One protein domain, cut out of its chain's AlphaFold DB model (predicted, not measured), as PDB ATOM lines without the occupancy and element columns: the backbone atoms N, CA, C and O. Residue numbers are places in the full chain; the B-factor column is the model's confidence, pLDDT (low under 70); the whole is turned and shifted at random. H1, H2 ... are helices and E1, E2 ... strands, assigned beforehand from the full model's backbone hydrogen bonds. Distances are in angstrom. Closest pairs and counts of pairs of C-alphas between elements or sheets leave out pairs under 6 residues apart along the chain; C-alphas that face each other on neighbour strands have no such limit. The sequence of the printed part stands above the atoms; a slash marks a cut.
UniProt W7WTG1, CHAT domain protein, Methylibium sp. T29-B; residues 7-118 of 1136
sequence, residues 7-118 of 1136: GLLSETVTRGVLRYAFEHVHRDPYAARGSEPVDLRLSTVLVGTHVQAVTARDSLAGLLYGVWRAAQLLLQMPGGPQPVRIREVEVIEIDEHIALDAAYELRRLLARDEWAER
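Overview. This is residues 7 to 118 of the 1136 residues of the protein "CHAT domain protein" of Methylibium sp. T29-B (UniProt W7WTG1). Two long helices, H1 and H2, cover one face of a narrow ribbon of two parallel strands, E1 and E2, H1 chiefly over E1 and H2 chiefly over E2. A third helix, H3, stands across the end of this body where E2 ends and H2 begins, and the short H4 follows it. The printed part has 112 residues with four named helices and two named strands, in the order H1 E1 H2 E2 H3 H4, and its class is mixed, helices and strands. It is compact, with a radius of gyration of the C-alphas of 15.2 A and spans of 43 by 29 by 23 A.

Along the chain. H1 runs from residue 7 to 27, 29.6 A long, and begins with C-alpha 7 at (200.581, 170.272, 262.765). E1 is residues 38 to 45, 22.9 A long. H2 is residues 56 to 75, 28.7 A long, with C-alpha 56 at (205.148, 183.243, 259.067). E2 is residues 84 to 92, 23.3 A long. H3 is residues 96 to 110, 20.8 A long. H4, residues 113 to 116, ends with C-alpha 116 at (194.144, 176.528, 244.485).

Arrangement. E1 and E2 are parallel neighbours, at 21 degrees between their directions. N 40 and O 85 are within hydrogen-bond range at 2.8 A, as are N 90 and O 42 at 2.8 A. E1, H2 and E2 form a strand-helix-strand unit, two parallel neighbour strands with a helix between them along the chain, and its crossover is right-handed. The closest C-alphas of H2 and E2 are those of Ala 71 and Ile 86, 6.1 A apart; E1 and H2 are near each other. The closest C-alphas of H1 and E1 are those of Ala 21 and Leu 40, 7.4 A apart. H1 and H2 touch, closest at the C-alphas of Ser 10 and Gly 66, 4.0 A apart, and run the same way at a steep tilt of 44 degrees. H2 touches H3 with residues 56 to 60 alone, at a steep tilt of 53 degrees, the same way; the C-alphas of Arg 57 and Glu 105 are the closest, at 5.8 A. H3 and H4 are close but not clearly touching, with the C-alphas of Leu 110 and Ala 116 closest at 5.0 A. H1 is apart from H3 and from H4. In H1, H2 and H3 every O i to N i+4 pair is within hydrogen-bond range; H4 is too short for such a pair.

Size, cuts and confidence. The two C-alphas farthest apart are those of Gly 34 and Gln 52, at 44.9 A. The printed part has no cut and no long link; the links from E2 to H3 and from H3 to H4 are tight. The mean pLDDT of the printed part is 81.1, with values under 70 at residues 27 to 35, 49 to 55 and 78 to 81.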
ATOM      1  N   GLY A   7     201.584 171.330 262.620       75.50
ATOM      2  CA  GLY A   7     200.581 170.272 262.765       75.50
ATOM      3  C   GLY A   7     199.704 170.459 264.007       75.50
ATOM      4  O   GLY A   7     198.479 170.407 263.899       75.50
ATOM      5  N   LEU A   8     200.309 170.759 265.163       82.56
ATOM      6  CA  LEU A   8     199.567 171.043 266.397       82.56
ATOM      7  C   LEU A   8     198.737 172.327 266.272       82.56
ATOM      8  O   LEU A   8     197.605 172.374 266.756       82.56
ATOM      9  N   LEU A   9     199.258 173.348 265.585       86.25
ATOM     10  CA  LEU A   9     198.519 174.559 265.231       86.25
ATOM     11  C   LEU A   9     197.303 174.221 264.358       86.25
ATOM     12  O   LEU A   9     196.191 174.601 264.713       86.25
ATOM     13  N   SER A  10     197.478 173.457 263.275       88.25
ATOM     14  CA  SER A  10     196.375 173.046 262.397       88.25
ATOM     15  C   SER A  10     195.315 172.219 263.128       88.25
ATOM     16  O   SER A  10     194.123 172.492 262.981       88.25
ATOM     17  N   GLU A  11     195.701 171.263 263.978       88.19
ATOM     18  CA  GLU A  11     194.739 170.517 264.796       88.19
ATOM     19  C   GLU A  11     194.013 171.418 265.809       88.19
ATOM     20  O   GLU A  11     192.788 171.347 265.926       88.19
ATOM     21  N   THR A  12     194.738 172.294 266.510       91.69
ATOM     22  CA  THR A  12     194.156 173.246 267.471       91.69
ATOM     23  C   THR A  12     193.151 174.173 266.784       91.69
ATOM     24  O   THR A  12     192.051 174.377 267.297       91.69
ATOM     25  N   VAL A  13     193.486 174.672 265.593       94.12
ATOM     26  CA  VAL A  13     192.607 175.498 264.754       94.12
ATOM     27  C   VAL A  13     191.407 174.685 264.266       94.12
ATOM     28  O   VAL A  13     190.282 175.154 264.397       94.12
ATOM     29  N   THR A  14     191.604 173.443 263.812       93.69
ATOM     30  CA  THR A  14     190.511 172.540 263.399       93.69
ATOM     31  C   THR A  14     189.498 172.364 264.534       93.69
ATOM     32  O   THR A  14     188.303 172.608 264.362       93.69
ATOM     33  N   ARG A  15     189.978 171.988 265.728       93.81
ATOM     34  CA  ARG A  15     189.155 171.786 266.932       93.81
ATOM     35  C   ARG A  15     188.477 173.089 267.378       93.81
ATOM     36  O   ARG A  15     187.303 173.069 267.741       93.81
ATOM     37  N   GLY A  16     189.191 174.215 267.328       94.06
ATOM     38  CA  GLY A  16     188.675 175.540 267.685       94.06
ATOM     39  C   GLY A  16     187.561 176.021 266.754       94.06
ATOM     40  O   GLY A  16     186.518 176.463 267.230       94.06
ATOM     41  N   VAL A  17     187.736 175.866 265.440       93.81
ATOM     42  CA  VAL A  17     186.746 176.246 264.422       93.81
ATOM     43  C   VAL A  17     185.507 175.353 264.485       93.81
ATOM     44  O   VAL A  17     184.396 175.875 264.456       93.81
ATOM     45  N   LEU A  18     185.663 174.034 264.654       91.50
ATOM     46  CA  LEU A  18     184.526 173.123 264.855       91.50
ATOM     47  C   LEU A  18     183.736 173.460 266.127       91.50
ATOM     48  O   LEU A  18     182.505 173.462 266.115       91.50
ATOM     49  N   ARG A  19     184.433 173.803 267.218       90.44
ATOM     50  CA  ARG A  19     183.790 174.262 268.452       90.44
ATOM     51  C   ARG A  19     183.067 175.597 268.257       90.44
ATOM     52  O   ARG A  19     181.945 175.736 268.734       90.44
ATOM     53  N   TYR A  20     183.673 176.559 267.563       89.19
ATOM     54  CA  TYR A  20     183.045 177.848 267.267       89.19
ATOM     55  C   TYR A  20     181.798 177.684 266.386       89.19
ATOM     56  O   TYR A  20     180.754 178.244 266.706       89.19
ATOM     57  N   ALA A  21     181.868 176.839 265.352       87.94
ATOM     58  CA  ALA A  21     180.728 176.467 264.518       87.94
ATOM     59  C   ALA A  21     179.576 175.882 265.351       87.94
ATOM     60  O   ALA A  21     178.433 176.325 265.231       87.94
ATOM     61  N   PHE A  22     179.881 174.931 266.240       84.94
ATOM     62  CA  PHE A  22     178.895 174.344 267.145       84.94
ATOM     63  C   PHE A  22     178.287 175.389 268.092       84.94
ATOM     64  O   PHE A  22     177.065 175.459 268.214       84.94
ATOM     65  N   GLU A  23     179.111 176.214 268.747       83.12
ATOM     66  CA  GLU A  23     178.618 177.239 269.671       83.12
ATOM     67  C   GLU A  23     177.772 178.304 268.953       83.12
ATOM     68  O   GLU A  23     176.729 178.673 269.484       83.12
ATOM     69  N   HIS A  24     178.138 178.737 267.743       80.19
ATOM     70  CA  HIS A  24     177.369 179.716 266.966       80.19
ATOM     71  C   HIS A  24     175.989 179.168 266.554       80.19
ATOM     72  O   HIS A  24     174.978 179.796 266.855       80.19
ATOM     73  N   VAL A  25     175.913 177.952 265.990       77.06
ATOM     74  CA  VAL A  25     174.634 177.315 265.595       77.06
ATOM     75  C   VAL A  25     173.680 177.096 266.779       77.06
ATOM     76  O   VAL A  25     172.465 177.172 266.611       77.06
ATOM     77  N   HIS A  26     174.204 176.817 267.977       72.38
ATOM     78  CA  HIS A  26     173.378 176.450 269.137       72.38
ATOM     79  C   HIS A  26     173.124 177.592 270.132       72.38
ATOM     80  O   HIS A  26     172.222 177.462 270.962       72.38
ATOM     81  N   ARG A  27     173.904 178.684 270.098       67.25
ATOM     82  CA  ARG A  27     173.799 179.798 271.063       67.25
ATOM     83  C   ARG A  27     173.421 181.139 270.451       67.25
ATOM     84  O   ARG A  27     172.966 181.992 271.206       67.25
ATOM     85  N   ASP A  28     173.611 181.352 269.150       64.12
ATOM     86  CA  ASP A  28     173.284 182.636 268.530       64.12
ATOM     87  C   ASP A  28     171.764 182.758 268.289       64.12
ATOM     88  O   ASP A  28     171.205 181.965 267.524       64.12
ATOM     89  N   PRO A  29     171.054 183.726 268.909       57.50
ATOM     90  CA  PRO A  29     169.619 183.914 268.686       57.50
ATOM     91  C   PRO A  29     169.277 184.380 267.264       57.50
ATOM     92  O   PRO A  29     168.118 184.282 266.860       57.50
ATOM     93  N   TYR A  30     170.261 184.898 266.521       56.97
ATOM     94  CA  TYR A  30     170.110 185.431 265.168       56.97
ATOM     95  C   TYR A  30     170.527 184.434 264.077       56.97
ATOM     96  O   TYR A  30     170.348 184.724 262.893       56.97
ATOM     97  N   ALA A  31     171.013 183.241 264.445       59.50
ATOM     98  CA  ALA A  31     171.152 182.127 263.512       59.50
ATOM     99  C   ALA A  31     169.756 181.701 263.017       59.50
ATOM    100  O   ALA A  31     168.997 181.021 263.714       59.50
ATOM    101  N   ALA A  32     169.396 182.153 261.814       55.50
ATOM    102  CA  ALA A  32     168.081 181.936 261.226       55.50
ATOM    103  C   ALA A  32     167.839 180.439 260.972       55.50
ATOM    104  O   ALA A  32     168.329 179.882 259.988       55.50
ATOM    105  N   ARG A  33     167.068 179.802 261.864       57.22
ATOM    106  CA  ARG A  33     166.721 178.374 261.818       57.22
ATOM    107  C   ARG A  33     165.956 178.046 260.533       57.22
ATOM    108  O   ARG A  33     164.749 178.261 260.447       57.22
ATOM    109  N   GLY A  34     166.666 177.518 259.544       60.28
ATOM    110  CA  GLY A  34     166.146 177.229 258.212       60.28
ATOM    111  C   GLY A  34     167.051 176.268 257.446       60.28
ATOM    112  O   GLY A  34     168.043 175.777 257.972       60.28
ATOM    113  N   SER A  35     166.710 175.989 256.189       59.78
ATOM    114  CA  SER A  35     167.452 175.043 255.340       59.78
ATOM    115  C   SER A  35     168.704 175.629 254.672       59.78
ATOM    116  O   SER A  35     169.395 174.912 253.953       59.78
ATOM    117  N   GLU A  36     168.984 176.923 254.849       70.06
ATOM    118  CA  GLU A  36     170.171 177.569 254.276       70.06
ATOM    119  C   GLU A  36     171.410 177.371 255.172       70.06
ATOM    120  O   GLU A  36     171.270 177.385 256.398       70.06
ATOM    121  N   PRO A  37     172.624 177.203 254.608       76.44
ATOM    122  CA  PRO A  37     173.837 177.061 255.407       76.44
ATOM    123  C   PRO A  37     174.180 178.316 256.213       76.44
ATOM    124  O   PRO A  37     174.169 179.424 255.677       76.44
ATOM    125  N   VAL A  38     174.581 178.133 257.473       81.44
ATOM    126  CA  VAL A  38     175.149 179.211 258.296       81.44
ATOM    127  C   VAL A  38     176.545 179.557 257.773       81.44
ATOM    128  O   VAL A  38     177.444 178.715 257.795       81.44
ATOM    129  N   ASP A  39     176.722 180.792 257.296       86.44
ATOM    130  CA  ASP A  39     177.992 181.307 256.772       86.44
ATOM    131  C   ASP A  39     178.880 181.871 257.892       86.44
ATOM    132  O   ASP A  39     178.692 183.001 258.346       86.44
ATOM    133  N   LEU A  40     179.900 181.113 258.292       88.56
ATOM    134  CA  LEU A  40     180.955 181.581 259.190       88.56
ATOM    135  C   LEU A  40     181.970 182.452 258.441       88.56
ATOM    136  O   LEU A  40     182.456 182.083 257.368       88.56
ATOM    137  N   ARG A  41     182.365 183.562 259.065       91.00
ATOM    138  CA  ARG A  41     183.529 184.374 258.687       91.00
ATOM    139  C   ARG A  41     184.513 184.361 259.851       91.00
ATOM    140  O   ARG A  41     184.090 184.513 260.996       91.00
ATOM    141  N   LEU A  42     185.793 184.135 259.576       93.94
ATOM    142  CA  LEU A  42     186.813 183.918 260.602       93.94
ATOM    143  C   LEU A  42     187.946 184.936 260.461       93.94
ATOM    144  O   LEU A  42     188.707 184.867 259.500       93.94
ATOM    145  N   SER A  43     188.106 185.823 261.441       93.31
ATOM    146  CA  SER A  43     189.300 186.667 261.572       93.31
ATOM    147  C   SER A  43     190.293 186.009 262.531       93.31
ATOM    148  O   SER A  43     189.934 185.642 263.651       93.31
ATOM    149  N   THR A  44     191.547 185.865 262.110       93.00
ATOM    150  CA  THR A  44     192.648 185.324 262.918       93.00
ATOM    151  C   THR A  44     193.870 186.232 262.839       93.00
ATOM    152  O   THR A  44     193.974 187.069 261.947       93.00
ATOM    153  N   VAL A  45     194.820 186.044 263.751       91.69
ATOM    154  CA  VAL A  45     196.182 186.584 263.630       91.69
ATOM    155  C   VAL A  45     197.150 185.460 263.270       91.69
ATOM    156  O   VAL A  45     196.806 184.279 263.392       91.69
ATOM    157  N   LEU A  46     198.369 185.802 262.853       87.75
ATOM    158  CA  LEU A  46     199.453 184.824 262.761       87.75
ATOM    159  C   LEU A  46     199.842 184.351 264.172       87.75
ATOM    160  O   LEU A  46     200.047 185.152 265.084       87.75
ATOM    161  N   VAL A  47     199.933 183.035 264.370       86.00
ATOM    162  CA  VAL A  47     200.149 182.414 265.688       86.00
ATOM    163  C   VAL A  47     201.567 181.845 265.779       86.00
ATOM    164  O   VAL A  47     201.987 181.073 264.920       86.00
ATOM    165  N   GLY A  48     202.310 182.215 266.827       72.88
ATOM    166  CA  GLY A  48     203.675 181.731 267.098       72.88
ATOM    167  C   GLY A  48     204.810 182.541 266.453       72.88
ATOM    168  O   GLY A  48     205.942 182.481 266.934       72.88
ATOM    169  N   THR A  49     204.510 183.366 265.445       67.94
ATOM    170  CA  THR A  49     205.484 184.137 264.646       67.94
ATOM    171  C   THR A  49     206.363 185.077 265.472       67.94
ATOM    172  O   THR A  49     207.585 185.065 265.336       67.94
ATOM    173  N   HIS A  50     205.776 185.857 266.385       55.41
ATOM    174  CA  HIS A  50     206.514 186.804 267.237       55.41
ATOM    175  C   HIS A  50     207.440 186.159 268.283       55.41
ATOM    176  O   HIS A  50     208.224 186.873 268.902       55.41
ATOM    177  N   VAL A  51     207.348 184.843 268.509       48.09
ATOM    178  CA  VAL A  51     208.182 184.104 269.480       48.09
ATOM    179  C   VAL A  51     209.068 183.069 268.769       48.09
ATOM    180  O   VAL A  51     209.650 182.205 269.415       48.09
ATOM    181  N   GLN A  52     209.150 183.144 267.433       54.28
ATOM    182  CA  GLN A  52     209.993 182.308 266.568       54.28
ATOM    183  C   GLN A  52     209.751 180.790 266.670       54.28
ATOM    184  O   GLN A  52     210.507 180.020 266.097       54.28
ATOM    185  N   ALA A  53     208.670 180.355 267.328       53.56
ATOM    186  CA  ALA A  53     208.295 178.941 267.438       53.56
ATOM    187  C   ALA A  53     207.714 178.366 266.131       53.56
ATOM    188  O   ALA A  53     207.651 177.155 265.961       53.56
ATOM    189  N   VAL A  54     207.246 179.240 265.231       65.19
ATOM    190  CA  VAL A  54     206.697 178.902 263.912       65.19
ATOM    191  C   VAL A  54     207.032 180.048 262.953       65.19
ATOM    192  O   VAL A  54     206.896 181.214 263.333       65.19
ATOM    193  N   THR A  55     207.443 179.764 261.711       69.94
ATOM    194  CA  THR A  55     207.659 180.831 260.713       69.94
ATOM    195  C   THR A  55     206.330 181.453 260.261       69.94
ATOM    196  O   THR A  55     205.264 180.858 260.426       69.94
ATOM    197  N   ALA A  56     206.358 182.639 259.641       73.50
ATOM    198  CA  ALA A  56     205.148 183.243 259.067       73.50
ATOM    199  C   ALA A  56     204.479 182.332 258.017       73.50
ATOM    200  O   ALA A  56     203.256 182.205 258.008       73.50
ATOM    201  N   ARG A  57     205.284 181.634 257.202       73.38
ATOM    202  CA  ARG A  57     204.826 180.646 256.215       73.38
ATOM    203  C   ARG A  57     204.115 179.468 256.878       73.38
ATOM    204  O   ARG A  57     203.017 179.111 256.463       73.38
ATOM    205  N   ASP A  58     204.729 178.873 257.895       77.81
ATOM    206  CA  ASP A  58     204.217 177.640 258.506       77.81
ATOM    207  C   ASP A  58     203.047 177.921 259.459       77.81
ATOM    208  O   ASP A  58     202.149 177.094 259.609       77.81
ATOM    209  N   SER A  59     203.009 179.124 260.041       86.56
ATOM    210  CA  SER A  59     201.878 179.631 260.818       86.56
ATOM    211  C   SER A  59     200.659 179.815 259.917       86.56
ATOM    212  O   SER A  59     199.594 179.263 260.195       86.56
ATOM    213  N   LEU A  60     200.842 180.499 258.780       88.62
ATOM    214  CA  LEU A  60     199.825 180.662 257.743       88.62
ATOM    215  C   LEU A  60     199.348 179.305 257.199       88.62
ATOM    216  O   LEU A  60     198.146 179.057 257.156       88.62
ATOM    217  N   ALA A  61     200.264 178.406 256.831       84.81
ATOM    218  CA  ALA A  61     199.919 177.084 256.309       84.81
ATOM    219  C   ALA A  61     199.175 176.224 257.347       84.81
ATOM    220  O   ALA A  61     198.168 175.602 257.011       84.81
ATOM    221  N   GLY A  62     199.612 176.227 258.613       88.56
ATOM    222  CA  GLY A  62     198.944 175.518 259.707       88.56
ATOM    223  C   GLY A  62     197.539 176.056 259.987       88.56
ATOM    224  O   GLY A  62     196.589 175.274 260.064       88.56
ATOM    225  N   LEU A  63     197.384 177.384 260.060       93.06
ATOM    226  CA  LEU A  63     196.088 178.065 260.174       93.06
ATOM    227  C   LEU A  63     195.152 177.662 259.028       93.06
ATOM    228  O   LEU A  63     194.070 177.128 259.269       93.06
ATOM    229  N   LEU A  64     195.581 177.865 257.781       92.69
ATOM    230  CA  LEU A  64     194.763 177.615 256.595       92.69
ATOM    231  C   LEU A  64     194.414 176.130 256.418       92.69
ATOM    232  O   LEU A  64     193.264 175.815 256.109       92.69
ATOM    233  N   TYR A  65     195.349 175.211 256.684       90.44
ATOM    234  CA  TYR A  65     195.062 173.773 256.668       90.44
ATOM    235  C   TYR A  65     194.067 173.382 257.765       90.44
ATOM    236  O   TYR A  65     193.169 172.581 257.522       90.44
ATOM    237  N   GLY A  66     194.182 173.976 258.960       93.00
ATOM    238  CA  GLY A  66     193.257 173.730 260.070       93.00
ATOM    239  C   GLY A  66     191.835 174.212 259.778       93.00
ATOM    240  O   GLY A  66     190.868 173.499 260.049       93.00
ATOM    241  N   VAL A  67     191.694 175.390 259.162       94.31
ATOM    242  CA  VAL A  67     190.385 175.907 258.734       94.31
ATOM    243  C   VAL A  67     189.797 175.061 257.600       94.31
ATOM    244  O   VAL A  67     188.627 174.683 257.669       94.31
ATOM    245  N   TRP A  68     190.592 174.699 256.586       92.81
ATOM    246  CA  TRP A  68     190.135 173.824 255.499       92.81
ATOM    247  C   TRP A  68     189.695 172.448 256.021       92.81
ATOM    248  O   TRP A  68     188.616 171.973 255.667       92.81
ATOM    249  N   ARG A  69     190.466 171.834 256.929       91.81
ATOM    250  CA  ARG A  69     190.117 170.554 257.563       91.81
ATOM    251  C   ARG A  69     188.820 170.652 258.371       91.81
ATOM    252  O   ARG A  69     188.004 169.735 258.309       91.81
ATOM    253  N   ALA A  70     188.589 171.763 259.074       92.69
ATOM    254  CA  ALA A  70     187.311 172.015 259.739       92.69
ATOM    255  C   ALA A  70     186.152 172.142 258.735       92.69
ATOM    256  O   ALA A  70     185.100 171.553 258.962       92.69
ATOM    257  N   ALA A  71     186.342 172.831 257.603       90.38
ATOM    258  CA  ALA A  71     185.326 172.920 256.552       90.38
ATOM    259  C   ALA A  71     184.967 171.540 255.969       90.38
ATOM    260  O   ALA A  71     183.784 171.238 255.823       90.38
ATOM    261  N   GLN A  72     185.955 170.675 255.703       90.38
ATOM    262  CA  GLN A  72     185.701 169.299 255.247       90.38
ATOM    263  C   GLN A  72     184.902 168.490 256.279       90.38
ATOM    264  O   GLN A  72     183.939 167.815 255.922       90.38
ATOM    265  N   LEU A  73     185.241 168.602 257.567       89.62
ATOM    266  CA  LEU A  73     184.521 167.907 258.639       89.62
ATOM    267  C   LEU A  73     183.090 168.441 258.838       89.62
ATOM    268  O   LEU A  73     182.193 167.653 259.118       89.62
ATOM    269  N   LEU A  74     182.840 169.740 258.632       86.69
ATOM    270  CA  LEU A  74     181.482 170.310 258.643       86.69
ATOM    271  C   LEU A  74     180.632 169.813 257.461       86.69
ATOM    272  O   LEU A  74     179.448 169.538 257.642       86.69
ATOM    273  N   LEU A  75     181.226 169.636 256.274       82.31
ATOM    274  CA  LEU A  75     180.552 169.028 255.116       82.31
ATOM    275  C   LEU A  75     180.242 167.534 255.333       82.31
ATOM    276  O   LEU A  75     179.243 167.033 254.822       82.31
ATOM    277  N   GLN A  76     181.074 166.831 256.104       78.44
ATOM    278  CA  GLN A  76     180.932 165.402 256.421       78.44
ATOM    279  C   GLN A  76     180.030 165.106 257.637       78.44
ATOM    280  O   GLN A  76     179.969 163.958 258.067       78.44
ATOM    281  N   MET A  77     179.325 166.102 258.193       70.62
ATOM    282  CA  MET A  77     178.472 165.985 259.389       70.62
ATOM    283  C   MET A  77     176.976 166.171 259.040       70.62
ATOM    284  O   MET A  77     176.419 167.246 259.273       70.62
ATOM    285  N   PRO A  78     176.263 165.153 258.508       54.56
ATOM    286  CA  PRO A  78     174.971 165.353 257.839       54.56
ATOM    287  C   PRO A  78     173.765 165.368 258.795       54.56
ATOM    288  O   PRO A  78     172.627 165.428 258.341       54.56
ATOM    289  N   GLY A  79     174.002 165.252 260.109       54.69
ATOM    290  CA  GLY A  79     172.969 165.106 261.144       54.69
ATOM    291  C   GLY A  79     172.690 166.360 261.982       54.69
ATOM    292  O   GLY A  79     171.938 166.279 262.951       54.69
ATOM    293  N   GLY A  80     173.310 167.501 261.665       60.12
ATOM    294  CA  GLY A  80     173.007 168.776 262.324       60.12
ATOM    295  C   GLY A  80     171.676 169.375 261.839       60.12
ATOM    296  O   GLY A  80     171.308 169.166 260.684       60.12
ATOM    297  N   PRO A  81     170.958 170.165 262.666       59.25
ATOM    298  CA  PRO A  81     169.678 170.769 262.275       59.25
ATOM    299  C   PRO A  81     169.804 171.834 261.170       59.25
ATOM    300  O   PRO A  81     168.798 172.214 260.577       59.25
ATOM    301  N   GLN A  82     171.019 172.322 260.903       71.44
ATOM    302  CA  GLN A  82     171.331 173.286 259.852       71.44
ATOM    303  C   GLN A  82     172.794 173.085 259.402       71.44
ATOM    304  O   GLN A  82     173.661 172.920 260.267       71.44
ATOM    305  N   PRO A  83     173.100 173.065 258.089       77.56
ATOM    306  CA  PRO A  83     174.476 172.937 257.611       77.56
ATOM    307  C   PRO A  83     175.291 174.207 257.893       77.56
ATOM    308  O   PRO A  83     174.739 175.302 258.017       77.56
ATOM    309  N   VAL A  84     176.618 174.080 257.958       85.00
ATOM    310  CA  VAL A  84     177.537 175.195 258.240       85.00
ATOM    311  C   VAL A  84     178.606 175.273 257.158       85.00
ATOM    312  O   VAL A  84     179.191 174.257 256.786       85.00
ATOM    313  N   ARG A  85     178.885 176.482 256.668       87.62
ATOM    314  CA  ARG A  85     179.920 176.759 255.669       87.62
ATOM    315  C   ARG A  85     180.883 177.809 256.205       87.62
ATOM    316  O   ARG A  85     180.461 178.844 256.705       87.62
ATOM    317  N   ILE A  86     182.181 177.575 256.050       91.06
ATOM    318  CA  ILE A  86     183.187 178.625 256.235       91.06
ATOM    319  C   ILE A  86     183.269 179.397 254.922       91.06
ATOM    320  O   ILE A  86     183.570 178.814 253.882       91.06
ATOM    321  N   ARG A  87     182.924 180.683 254.961       90.06
ATOM    322  CA  ARG A  87     182.808 181.542 253.777       90.06
ATOM    323  C   ARG A  87     184.028 182.424 253.548       90.06
ATOM    324  O   ARG A  87     184.321 182.758 252.406       90.06
ATOM    325  N   GLU A  88     184.699 182.824 254.619       91.94
ATOM    326  CA  GLU A  88     185.753 183.835 254.582       91.94
ATOM    327  C   GLU A  88     186.753 183.594 255.714       91.94
ATOM    328  O   GLU A  88     186.356 183.255 256.835       91.94
ATOM    329  N   VAL A  89     188.039 183.774 255.412       93.75
ATOM    330  CA  VAL A  89     189.136 183.712 256.381       93.75
ATOM    331  C   VAL A  89     190.012 184.939 256.178       93.75
ATOM    332  O   VAL A  89     190.593 185.127 255.113       93.75
ATOM    333  N   GLU A  90     190.104 185.761 257.210       93.31
ATOM    334  CA  GLU A  90     190.896 186.980 257.254       93.31
ATOM    335  C   GLU A  90     192.096 186.755 258.180       93.31
ATOM    336  O   GLU A  90     191.933 186.332 259.325       93.31
ATOM    337  N   VAL A  91     193.307 187.049 257.699       93.25
ATOM    338  CA  VAL A  91     194.530 187.011 258.513       93.25
ATOM    339  C   VAL A  91     194.979 188.445 258.766       93.25
ATOM    340  O   VAL A  91     195.466 189.122 257.862       93.25
ATOM    341  N   ILE A  92     194.796 188.911 260.000       92.62
ATOM    342  CA  ILE A  92     195.182 190.245 260.454       92.62
ATOM    343  C   ILE A  92     196.592 190.181 261.045       92.62
ATOM    344  O   ILE A  92     196.881 189.376 261.929       92.62
ATOM    345  N   GLU A  93     197.460 191.078 260.602       89.69
ATOM    346  CA  GLU A  93     198.787 191.301 261.170       89.69
ATOM    347  C   GLU A  93     198.975 192.812 261.350       89.69
ATOM    348  O   GLU A  93     198.572 193.603 260.495       89.69
ATOM    349  N   ILE A  94     199.525 193.226 262.494       86.94
ATOM    350  CA  ILE A  94     199.721 194.643 262.818       86.94
ATOM    351  C   ILE A  94     200.978 195.201 262.148       86.94
ATOM    352  O   ILE A  94     201.050 196.404 261.915       86.94
ATOM    353  N   ASP A  95     201.970 194.364 261.842       81.50
ATOM    354  CA  ASP A  95     203.253 194.808 261.298       81.50
ATOM    355  C   ASP A  95     203.356 194.616 259.777       81.50
ATOM    356  O   ASP A  95     203.351 193.490 259.274       81.50
ATOM    357  N   GLU A  96     203.493 195.717 259.029       82.38
ATOM    358  CA  GLU A  96     203.387 195.724 257.562       82.38
ATOM    359  C   GLU A  96     204.404 194.790 256.882       82.38
ATOM    360  O   GLU A  96     204.077 194.188 255.864       82.38
ATOM    361  N   HIS A  97     205.598 194.579 257.454       76.69
ATOM    362  CA  HIS A  97     206.567 193.634 256.877       76.69
ATOM    363  C   HIS A  97     206.150 192.165 257.040       76.69
ATOM    364  O   HIS A  97     206.258 191.402 256.085       76.69
ATOM    365  N   ILE A  98     205.607 191.777 258.200       78.94
ATOM    366  CA  ILE A  98     205.136 190.403 258.442       78.94
ATOM    367  C   ILE A  98     203.874 190.132 257.608       78.94
ATOM    368  O   ILE A  98     203.727 189.051 257.040       78.94
ATOM    369  N   ALA A  99     203.001 191.135 257.462       87.56
ATOM    370  CA  ALA A  99     201.826 191.067 256.597       87.56
ATOM    371  C   ALA A  99     202.200 190.905 255.108       87.56
ATOM    372  O   ALA A  99     201.597 190.094 254.404       87.56
ATOM    373  N   LEU A 100     203.219 191.633 254.630       83.81
ATOM    374  CA  LEU A 100     203.754 191.485 253.270       83.81
ATOM    375  C   LEU A 100     204.404 190.109 253.060       83.81
ATOM    376  O   LEU A 100     204.103 189.456 252.061       83.81
ATOM    377  N   ASP A 101     205.237 189.638 253.994       79.94
ATOM    378  CA  ASP A 101     205.849 188.304 253.930       79.94
ATOM    379  C   ASP A 101     204.768 187.207 253.872       79.94
ATOM    380  O   ASP A 101     204.806 186.343 252.994       79.94
ATOM    381  N   ALA A 102     203.747 187.281 254.733       86.38
ATOM    382  CA  ALA A 102     202.622 186.348 254.729       86.38
ATOM    383  C   ALA A 102     201.803 186.405 253.425       86.38
ATOM    384  O   ALA A 102     201.430 185.356 252.906       86.38
ATOM    385  N   ALA A 103     201.579 187.586 252.839       89.25
ATOM    386  CA  ALA A 103     200.922 187.722 251.535       89.25
ATOM    387  C   ALA A 103     201.763 187.117 250.387       89.25
ATOM    388  O   ALA A 103     201.231 186.454 249.490       89.25
ATOM    389  N   TYR A 104     203.092 187.271 250.434       85.00
ATOM    390  CA  TYR A 104     204.013 186.655 249.475       85.00
ATOM    391  C   TYR A 104     204.138 185.133 249.628       85.00
ATOM    392  O   TYR A 104     204.400 184.445 248.636       85.00
ATOM    393  N   GLU A 105     203.969 184.592 250.834       83.81
ATOM    394  CA  GLU A 105     203.854 183.147 251.068       83.81
ATOM    395  C   GLU A 105     202.469 182.621 250.666       83.81
ATOM    396  O   GLU A 105     202.396 181.597 249.995       83.81
ATOM    397  N   LEU A 106     201.378 183.351 250.937       89.50
ATOM    398  CA  LEU A 106     200.027 183.000 250.477       89.50
ATOM    399  C   LEU A 106     199.980 182.861 248.951       89.50
ATOM    400  O   LEU A 106     199.499 181.853 248.436       89.50
ATOM    401  N   ARG A 107     200.566 183.821 248.222       86.81
ATOM    402  CA  ARG A 107     200.693 183.749 246.758       86.81
ATOM    403  C   ARG A 107     201.502 182.534 246.290       86.81
ATOM    404  O   ARG A 107     201.202 181.988 245.236       86.81
ATOM    405  N   ARG A 108     202.522 182.107 247.045       81.62
ATOM    406  CA  ARG A 108     203.357 180.931 246.719       81.62
ATOM    407  C   ARG A 108     202.710 179.598 247.105       81.62
ATOM    408  O   ARG A 108     202.987 178.598 246.449       81.62
ATOM    409  N   LEU A 109     201.841 179.580 248.114       81.69
ATOM    410  CA  LEU A 109     201.004 178.429 248.457       81.69
ATOM    411  C   LEU A 109     199.904 178.236 247.406       81.69
ATOM    412  O   LEU A 109     199.822 177.167 246.813       81.69
ATOM    413  N   LEU A 110     199.130 179.285 247.103       86.12
ATOM    414  CA  LEU A 110     198.036 179.256 246.119       86.12
ATOM    415  C   LEU A 110     198.500 179.087 244.660       86.12
ATOM    416  O   LEU A 110     197.684 178.784 243.798       86.12
ATOM    417  N   ALA A 111     199.797 179.240 244.375       82.44
ATOM    418  CA  ALA A 111     200.396 178.880 243.085       82.44
ATOM    419  C   ALA A 111     200.568 177.355 242.887       82.44
ATOM    420  O   ALA A 111     201.122 176.933 241.874       82.44
ATOM    421  N   ARG A 112     200.133 176.535 243.852       80.88
ATOM    422  CA  ARG A 112     200.085 175.073 243.766       80.88
ATOM    423  C   ARG A 112     198.640 174.617 243.597       80.88
ATOM    424  O   ARG A 112     197.779 175.043 244.369       80.88
ATOM    425  N   ASP A 113     198.404 173.676 242.690       81.50
ATOM    426  CA  ASP A 113     197.065 173.130 242.418       81.50
ATOM    427  C   ASP A 113     196.401 172.583 243.698       81.50
ATOM    428  O   ASP A 113     195.252 172.906 243.999       81.50
ATOM    429  N   GLU A 114     197.185 171.888 244.537       81.88
ATOM    430  CA  GLU A 114     196.756 171.360 245.842       81.88
ATOM    431  C   GLU A 114     196.193 172.414 246.814       81.88
ATOM    432  O   GLU A 114     195.493 172.050 247.754       81.88
ATOM    433  N   TRP A 115     196.470 173.706 246.620       82.56
ATOM    434  CA  TRP A 115     195.918 174.797 247.430       82.56
ATOM    435  C   TRP A 115     194.913 175.655 246.665       82.56
ATOM    436  O   TRP A 115     193.952 176.115 247.279       82.56
ATOM    437  N   ALA A 116     195.084 175.817 245.351       83.62
ATOM    438  CA  ALA A 116     194.144 176.528 244.485       83.62
ATOM    439  C   ALA A 116     192.743 175.884 244.468       83.62
ATOM    440  O   ALA A 116     191.739 176.589 244.385       83.62
ATOM    441  N   GLU A 117     192.656 174.555 244.611       84.06
ATOM    442  CA  GLU A 117     191.379 173.843 244.781       84.06
ATOM    443  C   GLU A 117     190.768 174.004 246.187       84.06
ATOM    444  O   GLU A 117     189.557 173.866 246.365       84.06
ATOM    445  N   ARG A 118     191.595 174.280 247.208       86.81
ATOM    446  CA  ARG A 118     191.179 174.338 248.622       86.81
ATOM    447  C   ARG A 118     190.724 175.727 249.062       86.81
ATOM    448  O   ARG A 118     189.860 175.827 249.933       86.81
TER     449      ARG A 118